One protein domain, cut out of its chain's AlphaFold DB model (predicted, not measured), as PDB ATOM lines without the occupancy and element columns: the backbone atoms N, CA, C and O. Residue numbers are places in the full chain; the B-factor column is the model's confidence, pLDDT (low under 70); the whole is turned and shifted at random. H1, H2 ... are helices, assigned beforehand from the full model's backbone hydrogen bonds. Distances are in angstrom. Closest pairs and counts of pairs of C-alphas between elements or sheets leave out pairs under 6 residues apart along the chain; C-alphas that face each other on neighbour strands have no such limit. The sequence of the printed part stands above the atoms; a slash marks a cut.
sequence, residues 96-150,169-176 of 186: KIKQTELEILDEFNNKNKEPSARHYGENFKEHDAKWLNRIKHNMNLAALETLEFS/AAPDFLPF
ATOM      1  N   LYS A  96     -24.366  16.703  30.957       94.06
ATOM      2  CA  LYS A  96     -24.169  17.246  29.609       94.06
ATOM      3  C   LYS A  96     -23.195  16.412  28.788       94.06
ATOM      4  O   LYS A  96     -23.408  16.288  27.590       94.06
ATOM      5  N   ILE A  97     -22.180  15.809  29.419       94.81
ATOM      6  CA  ILE A  97     -21.094  15.099  28.719       94.81
ATOM      7  C   ILE A  97     -21.659  14.060  27.752       94.81
ATOM      8  O   ILE A  97     -21.423  14.154  26.554       94.81
ATOM      9  N   LYS A  98     -22.468  13.109  28.236       94.06
ATOM     10  CA  LYS A  98     -22.997  12.044  27.373       94.06
ATOM     11  C   LYS A  98     -23.825  12.588  26.207       94.06
ATOM     12  O   LYS A  98     -23.713  12.078  25.096       94.06
ATOM     13  N   GLN A  99     -24.655  13.596  26.464       94.75
ATOM     14  CA  GLN A  99     -25.475  14.209  25.426       94.75
ATOM     15  C   GLN A  99     -24.598  14.864  24.353       94.75
ATOM     16  O   GLN A  99     -24.790  14.599  23.171       94.75
ATOM     17  N   THR A 100     -23.583  15.627  24.762       96.25
ATOM     18  CA  THR A 100     -22.616  16.245  23.849       96.25
ATOM     19  C   THR A 100     -21.836  15.205  23.041       96.25
ATOM     20  O   THR A 100     -21.717  15.349  21.830       96.25
ATOM     21  N   GLU A 101     -21.370  14.114  23.656       96.50
ATOM     22  CA  GLU A 101     -20.672  13.036  22.933       96.50
ATOM     23  C   GLU A 101     -21.566  12.371  21.868       96.50
ATOM     24  O   GLU A 101     -21.106  12.010  20.784       96.50
ATOM     25  N   LEU A 102     -22.863  12.213  22.153       95.81
ATOM     26  CA  LEU A 102     -23.828  11.673  21.193       95.81
ATOM     27  C   LEU A 102     -24.112  12.644  20.043       95.81
ATOM     28  O   LEU A 102     -24.231  12.197  18.903       95.81
ATOM     29  N   GLU A 103     -24.203  13.941  20.329       96.31
ATOM     30  CA  GLU A 103     -24.361  14.994  19.319       96.31
ATOM     31  C   GLU A 103     -23.150  15.048  18.385       96.31
ATOM     32  O   GLU A 103     -23.320  15.041  17.167       96.31
ATOM     33  N   ILE A 104     -21.937  14.985  18.940       96.31
ATOM     34  CA  ILE A 104     -20.701  14.883  18.155       96.31
ATOM     35  C   ILE A 104     -20.751  13.627  17.276       96.31
ATOM     36  O   ILE A 104     -20.522  13.690  16.074       96.31
ATOM     37  N   LEU A 105     -21.109  12.463  17.818       96.50
ATOM     38  CA  LEU A 105     -21.198  11.239  17.014       96.50
ATOM     39  C   LEU A 105     -22.220  11.307  15.873       96.50
ATOM     40  O   LEU A 105     -22.029  10.631  14.857       96.50
ATOM     41  N   ASP A 106     -23.314  12.045  16.049       95.25
ATOM     42  CA  ASP A 106     -24.286  12.284  14.982       95.25
ATOM     43  C   ASP A 106     -23.730  13.251  13.931       95.25
ATOM     44  O   ASP A 106     -23.887  13.014  12.731       95.25
ATOM     45  N   GLU A 107     -22.968  14.261  14.357       94.69
ATOM     46  CA  GLU A 107     -22.233  15.143  13.454       94.69
ATOM     47  C   GLU A 107     -21.289  14.339  12.550       94.69
ATOM     48  O   GLU A 107     -21.312  14.510  11.343       94.69
ATOM     49  N   PHE A 108     -20.530  13.367  13.039       95.25
ATOM     50  CA  PHE A 108     -19.622  12.603  12.164       95.25
ATOM     51  C   PHE A 108     -20.315  11.489  11.344       95.25
ATOM     52  O   PHE A 108     -19.663  10.722  10.630       95.25
ATOM     53  N   ASN A 109     -21.645  11.364  11.413       95.62
ATOM     54  CA  ASN A 109     -22.396  10.334  10.700       95.62
ATOM     55  C   ASN A 109     -22.841  10.779   9.297       95.62
ATOM     56  O   ASN A 109     -23.798  11.533   9.130       95.62
ATOM     57  N   ASN A 110     -22.230  10.209   8.259       95.75
ATOM     58  CA  ASN A 110     -22.545  10.540   6.864       95.75
ATOM     59  C   ASN A 110     -23.901  10.026   6.343       95.75
ATOM     60  O   ASN A 110     -24.352  10.481   5.293       95.75
ATOM     61  N   LYS A 111     -24.567   9.082   7.028       92.25
ATOM     62  CA  LYS A 111     -25.701   8.321   6.461       92.25
ATOM     63  C   LYS A 111     -26.868   9.190   5.966       92.25
ATOM     64  O   LYS A 111     -27.494   8.833   4.973       92.25
ATOM     65  N   ASN A 112     -27.150  10.301   6.643       87.75
ATOM     66  CA  ASN A 112     -28.288  11.179   6.343       87.75
ATOM     67  C   ASN A 112     -27.842  12.599   5.962       87.75
ATOM     68  O   ASN A 112     -28.599  13.551   6.133       87.75
ATOM     69  N   LYS A 113     -26.600  12.748   5.492       92.50
ATOM     70  CA  LYS A 113     -26.017  14.049   5.175       92.50
ATOM     71  C   LYS A 113     -25.968  14.311   3.676       92.50
ATOM     72  O   LYS A 113     -25.573  13.451   2.877       92.50
ATOM     73  N   GLU A 114     -26.299  15.548   3.323       92.69
ATOM     74  CA  GLU A 114     -26.030  16.095   1.997       92.69
ATOM     75  C   GLU A 114     -24.525  16.062   1.699       92.69
ATOM     76  O   GLU A 114     -23.726  16.230   2.626       92.69
ATOM     77  N   PRO A 115     -24.105  15.886   0.431       89.56
ATOM     78  CA  PRO A 115     -22.693  15.768   0.070       89.56
ATOM     79  C   PRO A 115     -21.803  16.889   0.619       89.56
ATOM     80  O   PRO A 115     -20.675  16.625   1.010       89.56
ATOM     81  N   SER A 116     -22.315  18.122   0.708       88.94
ATOM     82  CA  SER A 116     -21.591  19.291   1.228       88.94
ATOM     83  C   SER A 116     -21.285  19.242   2.734       88.94
ATOM     84  O   SER A 116     -20.449  20.010   3.204       88.94
ATOM     85  N   ALA A 117     -21.952  18.363   3.485       90.88
ATOM     86  CA  ALA A 117     -21.814  18.216   4.932       90.88
ATOM     87  C   ALA A 117     -21.153  16.890   5.339       90.88
ATOM     88  O   ALA A 117     -21.057  16.598   6.533       90.88
ATOM     89  N   ARG A 118     -20.756  16.064   4.364       93.94
ATOM     90  CA  ARG A 118     -20.134  14.764   4.621       93.94
ATOM     91  C   ARG A 118     -18.684  14.909   5.052       93.94
ATOM     92  O   ARG A 118     -17.990  15.841   4.670       93.94
ATOM     93  N   HIS A 119     -18.248  13.928   5.815       94.25
ATOM     94  CA  HIS A 119     -16.939  13.849   6.430       94.25
ATOM     95  C   HIS A 119     -16.047  12.848   5.694       94.25
ATOM     96  O   HIS A 119     -16.502  11.765   5.299       94.25
ATOM     97  N   TYR A 120     -14.781  13.213   5.516       94.19
ATOM     98  CA  TYR A 120     -13.785  12.495   4.728       94.19
ATOM     99  C   TYR A 120     -12.514  12.287   5.547       94.19
ATOM    100  O   TYR A 120     -12.053  13.200   6.227       94.19
ATOM    101  N   GLY A 121     -11.905  11.108   5.419       93.44
ATOM    102  CA  GLY A 121     -10.624  10.816   6.059       93.44
ATOM    103  C   GLY A 121      -9.425  11.359   5.280       93.44
ATOM    104  O   GLY A 121      -9.553  11.910   4.187       93.44
ATOM    105  N   GLU A 122      -8.224  11.111   5.801       91.19
ATOM    106  CA  GLU A 122      -6.929  11.495   5.200       91.19
ATOM    107  C   GLU A 122      -6.693  11.027   3.758       91.19
ATOM    108  O   GLU A 122      -5.934  11.641   3.015       91.19
ATOM    109  N   ASN A 123      -7.360   9.956   3.336       91.88
ATOM    110  CA  ASN A 123      -7.308   9.451   1.965       91.88
ATOM    111  C   ASN A 123      -8.365  10.095   1.049       91.88
ATOM    112  O   ASN A 123      -8.593   9.596  -0.056       91.88
ATOM    113  N   PHE A 124      -9.028  11.153   1.525       90.94
ATOM    114  CA  PHE A 124     -10.119  11.876   0.873       90.94
ATOM    115  C   PHE A 124     -11.312  10.994   0.484       90.94
ATOM    116  O   PHE A 124     -12.038  11.294  -0.465       90.94
ATOM    117  N   LYS A 125     -11.535   9.893   1.211       92.38
ATOM    118  CA  LYS A 125     -12.726   9.049   1.062       92.38
ATOM    119  C   LYS A 125     -13.705   9.321   2.191       92.38
ATOM    120  O   LYS A 125     -13.287   9.558   3.322       92.38
ATOM    121  N   GLU A 126     -14.996   9.254   1.870       94.44
ATOM    122  CA  GLU A 126     -16.062   9.391   2.863       94.44
ATOM    123  C   GLU A 126     -15.872   8.375   3.994       94.44
ATOM    124  O   GLU A 126     -15.599   7.194   3.753       94.44
ATOM    125  N   HIS A 127     -16.050   8.832   5.231       95.12
ATOM    126  CA  HIS A 127     -16.141   7.936   6.369       95.12
ATOM    127  C   HIS A 127     -17.376   7.038   6.251       95.12
ATOM    128  O   HIS A 127     -18.480   7.500   5.945       95.12
ATOM    129  N   ASP A 128     -17.185   5.743   6.507       93.62
ATOM    130  CA  ASP A 128     -18.246   4.745   6.455       93.62
ATOM    131  C   ASP A 128     -18.799   4.412   7.853       93.62
ATOM    132  O   ASP A 128     -18.254   4.773   8.901       93.62
ATOM    133  N   ALA A 129     -19.915   3.680   7.884       95.19
ATOM    134  CA  ALA A 129     -20.531   3.262   9.142       95.19
ATOM    135  C   ALA A 129     -19.613   2.349   9.976       95.19
ATOM    136  O   ALA A 129     -19.719   2.320  11.202       95.19
ATOM    137  N   LYS A 130     -18.709   1.597   9.333       95.81
ATOM    138  CA  LYS A 130     -17.773   0.703  10.025       95.81
ATOM    139  C   LYS A 130     -16.744   1.508  10.820       95.81
ATOM    140  O   LYS A 130     -16.447   1.147  11.959       95.81
ATOM    141  N   TRP A 131     -16.234   2.595  10.246       95.56
ATOM    142  CA  TRP A 131     -15.352   3.550  10.904       95.56
ATOM    143  C   TRP A 131     -16.023   4.161  12.136       95.56
ATOM    144  O   TRP A 131     -15.495   4.024  13.241       95.56
ATOM    145  N   LEU A 132     -17.230   4.712  11.981       95.94
ATOM    146  CA  LEU A 132     -17.929   5.364  13.089       95.94
ATOM    147  C   LEU A 132     -18.283   4.370  14.205       95.94
ATOM    148  O   LEU A 132     -18.137   4.674  15.386       95.94
ATOM    149  N   ASN A 133     -18.702   3.151  13.853       96.00
ATOM    150  CA  ASN A 133     -19.022   2.117  14.840       96.00
ATOM    151  C   ASN A 133     -17.796   1.664  15.646       96.00
ATOM    152  O   ASN A 133     -17.932   1.374  16.833       96.00
ATOM    153  N   ARG A 134     -16.599   1.634  15.039       96.50
ATOM    154  CA  ARG A 134     -15.350   1.358  15.767       96.50
ATOM    155  C   ARG A 134     -15.078   2.434  16.818       96.50
ATOM    156  O   ARG A 134     -14.751   2.097  17.951       96.50
ATOM    157  N   ILE A 135     -15.254   3.704  16.454       96.75
ATOM    158  CA  ILE A 135     -15.080   4.835  17.374       96.75
ATOM    159  C   ILE A 135     -16.097   4.754  18.516       96.75
ATOM    160  O   ILE A 135     -15.701   4.756  19.678       96.75
ATOM    161  N   LYS A 136     -17.386   4.567  18.198       96.06
ATOM    162  CA  LYS A 136     -18.461   4.395  19.193       96.06
ATOM    163  C   LYS A 136     -18.162   3.284  20.195       96.06
ATOM    164  O   LYS A 136     -18.405   3.447  21.387       96.06
ATOM    165  N   HIS A 137     -17.634   2.161  19.711       95.44
ATOM    166  CA  HIS A 137     -17.240   1.053  20.571       95.44
ATOM    167  C   HIS A 137     -16.077   1.433  21.500       95.44
ATOM    168  O   HIS A 137     -16.143   1.152  22.693       95.44
ATOM    169  N   ASN A 138     -15.054   2.123  20.980       96.12
ATOM    170  CA  ASN A 138     -13.889   2.556  21.756       96.12
ATOM    171  C   ASN A 138     -14.219   3.627  22.815       96.12
ATOM    172  O   ASN A 138     -13.587   3.661  23.865       96.12
ATOM    173  N   MET A 139     -15.218   4.479  22.569       95.88
ATOM    174  CA  MET A 139     -15.637   5.529  23.513       95.88
ATOM    175  C   MET A 139     -16.257   4.985  24.805       95.88
ATOM    176  O   MET A 139     -16.265   5.691  25.807       95.88
ATOM    177  N   ASN A 140     -16.807   3.763  24.790       94.12
ATOM    178  CA  ASN A 140     -17.484   3.153  25.940       94.12
ATOM    179  C   ASN A 140     -18.495   4.097  26.635       94.12
ATOM    180  O   ASN A 140     -18.471   4.285  27.851       94.12
ATOM    181  N   LEU A 141     -19.413   4.689  25.861       93.81
ATOM    182  CA  LEU A 141     -20.364   5.702  26.352       93.81
ATOM    183  C   LEU A 141     -21.236   5.252  27.535       93.81
ATOM    184  O   LEU A 141     -21.774   6.091  28.250       93.81
ATOM    185  N   ALA A 142     -21.399   3.942  27.742       93.00
ATOM    186  CA  ALA A 142     -22.129   3.405  28.887       93.00
ATOM    187  C   ALA A 142     -21.446   3.735  30.226       93.00
ATOM    188  O   ALA A 142     -22.137   3.920  31.223       93.00
ATOM    189  N   ALA A 143     -20.115   3.870  30.253       92.19
ATOM    190  CA  ALA A 143     -19.377   4.251  31.458       92.19
ATOM    191  C   ALA A 143     -19.686   5.685  31.926       92.19
ATOM    192  O   ALA A 143     -19.452   6.014  33.087       92.19
ATOM    193  N   LEU A 144     -20.241   6.530  31.047       92.62
ATOM    194  CA  LEU A 144     -20.617   7.900  31.393       92.62
ATOM    195  C   LEU A 144     -21.838   7.970  32.331       92.62
ATOM    196  O   LEU A 144     -22.058   8.997  32.964       92.62
ATOM    197  N   GLU A 145     -22.620   6.890  32.451       89.88
ATOM    198  CA  GLU A 145     -23.795   6.820  33.341       89.88
ATOM    199  C   GLU A 145     -23.429   6.761  34.828       89.88
ATOM    200  O   GLU A 145     -24.246   7.070  35.692       89.88
ATOM    201  N   THR A 146     -22.200   6.349  35.135       91.62
ATOM    202  CA  THR A 146     -21.709   6.144  36.502       91.62
ATOM    203  C   THR A 146     -20.553   7.089  36.825       91.62
ATOM    204  O   THR A 146     -19.647   6.725  37.572       91.62
ATOM    205  N   LEU A 147     -20.522   8.275  36.207       92.50
ATOM    206  CA  LEU A 147     -19.491   9.267  36.497       92.50
ATOM    207  C   LEU A 147     -19.658   9.800  37.915       92.50
ATOM    208  O   LEU A 147     -20.715  10.303  38.296       92.50
ATOM    209  N   GLU A 148     -18.569   9.755  38.669       93.56
ATOM    210  CA  GLU A 148     -18.490  10.324  40.003       93.56
ATOM    211  C   GLU A 148     -17.252  11.206  40.118       93.56
ATOM    212  O   GLU A 148     -16.197  10.934  39.538       93.56
ATOM    213  N   PHE A 149     -17.389  12.294  40.872       94.06
ATOM    214  CA  PHE A 149     -16.251  13.133  41.204       94.06
ATOM    215  C   PHE A 149     -15.395  12.438  42.268       94.06
ATOM    216  O   PHE A 149     -15.915  11.944  43.266       94.06
ATOM    217  N   SER A 150     -14.078  12.448  42.067       95.19
ATOM    218  CA  SER A 150     -13.094  12.000  43.048       95.19
ATOM    219  C   SER A 150     -11.884  12.919  42.999       95.19
ATOM    220  O   SER A 150     -11.301  13.132  41.935       95.19
ATOM    221  N   ALA A 169      -6.910   9.803  15.997       92.75
ATOM    222  CA  ALA A 169      -5.747  10.636  15.698       92.75
ATOM    223  C   ALA A 169      -5.759  11.118  14.244       92.75
ATOM    224  O   ALA A 169      -5.193  12.172  13.947       92.75
ATOM    225  N   ALA A 170      -6.389  10.339  13.361       91.25
ATOM    226  CA  ALA A 170      -6.539  10.689  11.960       91.25
ATOM    227  C   ALA A 170      -7.354  11.988  11.802       91.25
ATOM    228  O   ALA A 170      -8.307  12.216  12.555       91.25
ATOM    229  N   PRO A 171      -6.993  12.846  10.836       93.19
ATOM    230  CA  PRO A 171      -7.751  14.051  10.550       93.19
ATOM    231  C   PRO A 171      -9.103  13.718   9.916       93.19
ATOM    232  O   PRO A 171      -9.274  12.683   9.266       93.19
ATOM    233  N   ASP A 172     -10.022  14.661  10.062       93.00
ATOM    234  CA  ASP A 172     -11.333  14.661   9.433       93.00
ATOM    235  C   ASP A 172     -11.491  15.933   8.599       93.00
ATOM    236  O   ASP A 172     -11.069  17.021   9.009       93.00
ATOM    237  N   PHE A 173     -12.076  15.786   7.418       92.19
ATOM    238  CA  PHE A 173     -12.284  16.875   6.482       92.19
ATOM    239  C   PHE A 173     -13.746  16.961   6.071       92.19
ATOM    240  O   PHE A 173     -14.365  15.968   5.696       92.19
ATOM    241  N   LEU A 174     -14.262  18.184   6.023       90.06
ATOM    242  CA  LEU A 174     -15.424  18.505   5.203       90.06
ATOM    243  C   LEU A 174     -15.035  18.488   3.714       90.06
ATOM    244  O   LEU A 174     -13.841  18.549   3.386       90.06
ATOM    245  N   PRO A 175     -16.008  18.425   2.787       83.06
ATOM    246  CA  PRO A 175     -15.708  18.407   1.368       83.06
ATOM    247  C   PRO A 175     -14.907  19.648   0.993       83.06
ATOM    248  O   PRO A 175     -15.118  20.741   1.528       83.06
ATOM    249  N   PHE A 176     -14.000  19.475   0.038       66.75
ATOM    250  CA  PHE A 176     -13.147  20.549  -0.437       66.75
ATOM    251  C   PHE A 176     -13.989  21.729  -0.947       66.75
ATOM    252  O   PHE A 176     -14.595  21.666  -2.016       66.75
TER     253      PHE A 176
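What this domain is: This is residues 96 to 150 and 169 to 176 of the 186 residues of the protein "N_NLPC_P60 domain-containing protein" of Legionella quinlivanii (UniProt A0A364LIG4). A loose, elongated hairpin-like layout of helices: H1 forms one side, while H2 and then H3, one after the other in a row, run back along the other side in the opposite direction. The long loop of residues 108 to 128 makes the turn at one end of the rod, with the separate last piece, residues 169 to 176, beside it; residues 147 to 150 extend past H3 at the other end. The printed part has 63 residues with three named helices in the order H1, H2, H3 and no named strand, and its class is all helix, though under half of the residues, 29 of 63, are in named elements. The whole is loose, with a radius of gyration of the C-alphas of 13.7 A, and its outline is a rod spanning 44 by 20 by 18 A.

Where its parts are: H1, the longest helix, is residues 96 to 107 and measures 16.4 A from first to last C-alpha; it begins with C-alpha 96 at (-24.169, 17.246, 29.609). H2 is residues 129 to 139, 15.3 A long, with C-alpha 129 at (-20.531, 3.262, 9.142). H3 is residues 141 to 146, 10.2 A long, and ends with C-alpha 146 at (-21.709, 6.144, 36.502).

How they stand to each other: H1 touches H3 with residues 97 to 98 alone; the closest C-alphas are those of Lys 98 and Leu 144, 6.2 A apart. H1 and H3 run opposite ways at a shallow tilt of 9 degrees. H1 and H2 are close but not clearly touching, and their closest C-alphas are those of Leu 105 and Lys 136, 7.7 A apart. They run opposite ways at a shallow tilt of 16 degrees. H2 and H3 meet only through their link. In H1 and H2 every pair of O i and N i+4 is within hydrogen-bond range. In H3 0 of 2 such pairs are within range, while 3 of 3 pairs of O i and N i+3 are.

The domain as a whole: The two C-alphas farthest apart are those of Ser 150 and Phe 176, 44.3 A. Residues 151 to 168 are cut out and not printed, and C-alphas 150 and 169 are 28.4 A apart across the cut. The link from H1 to H2 is long, with 21 residues, and the link from H2 to H3 is tight, with 1 residue. The mean pLDDT of the printed part is 93.2, and residue 176 is the one printed residue under 70.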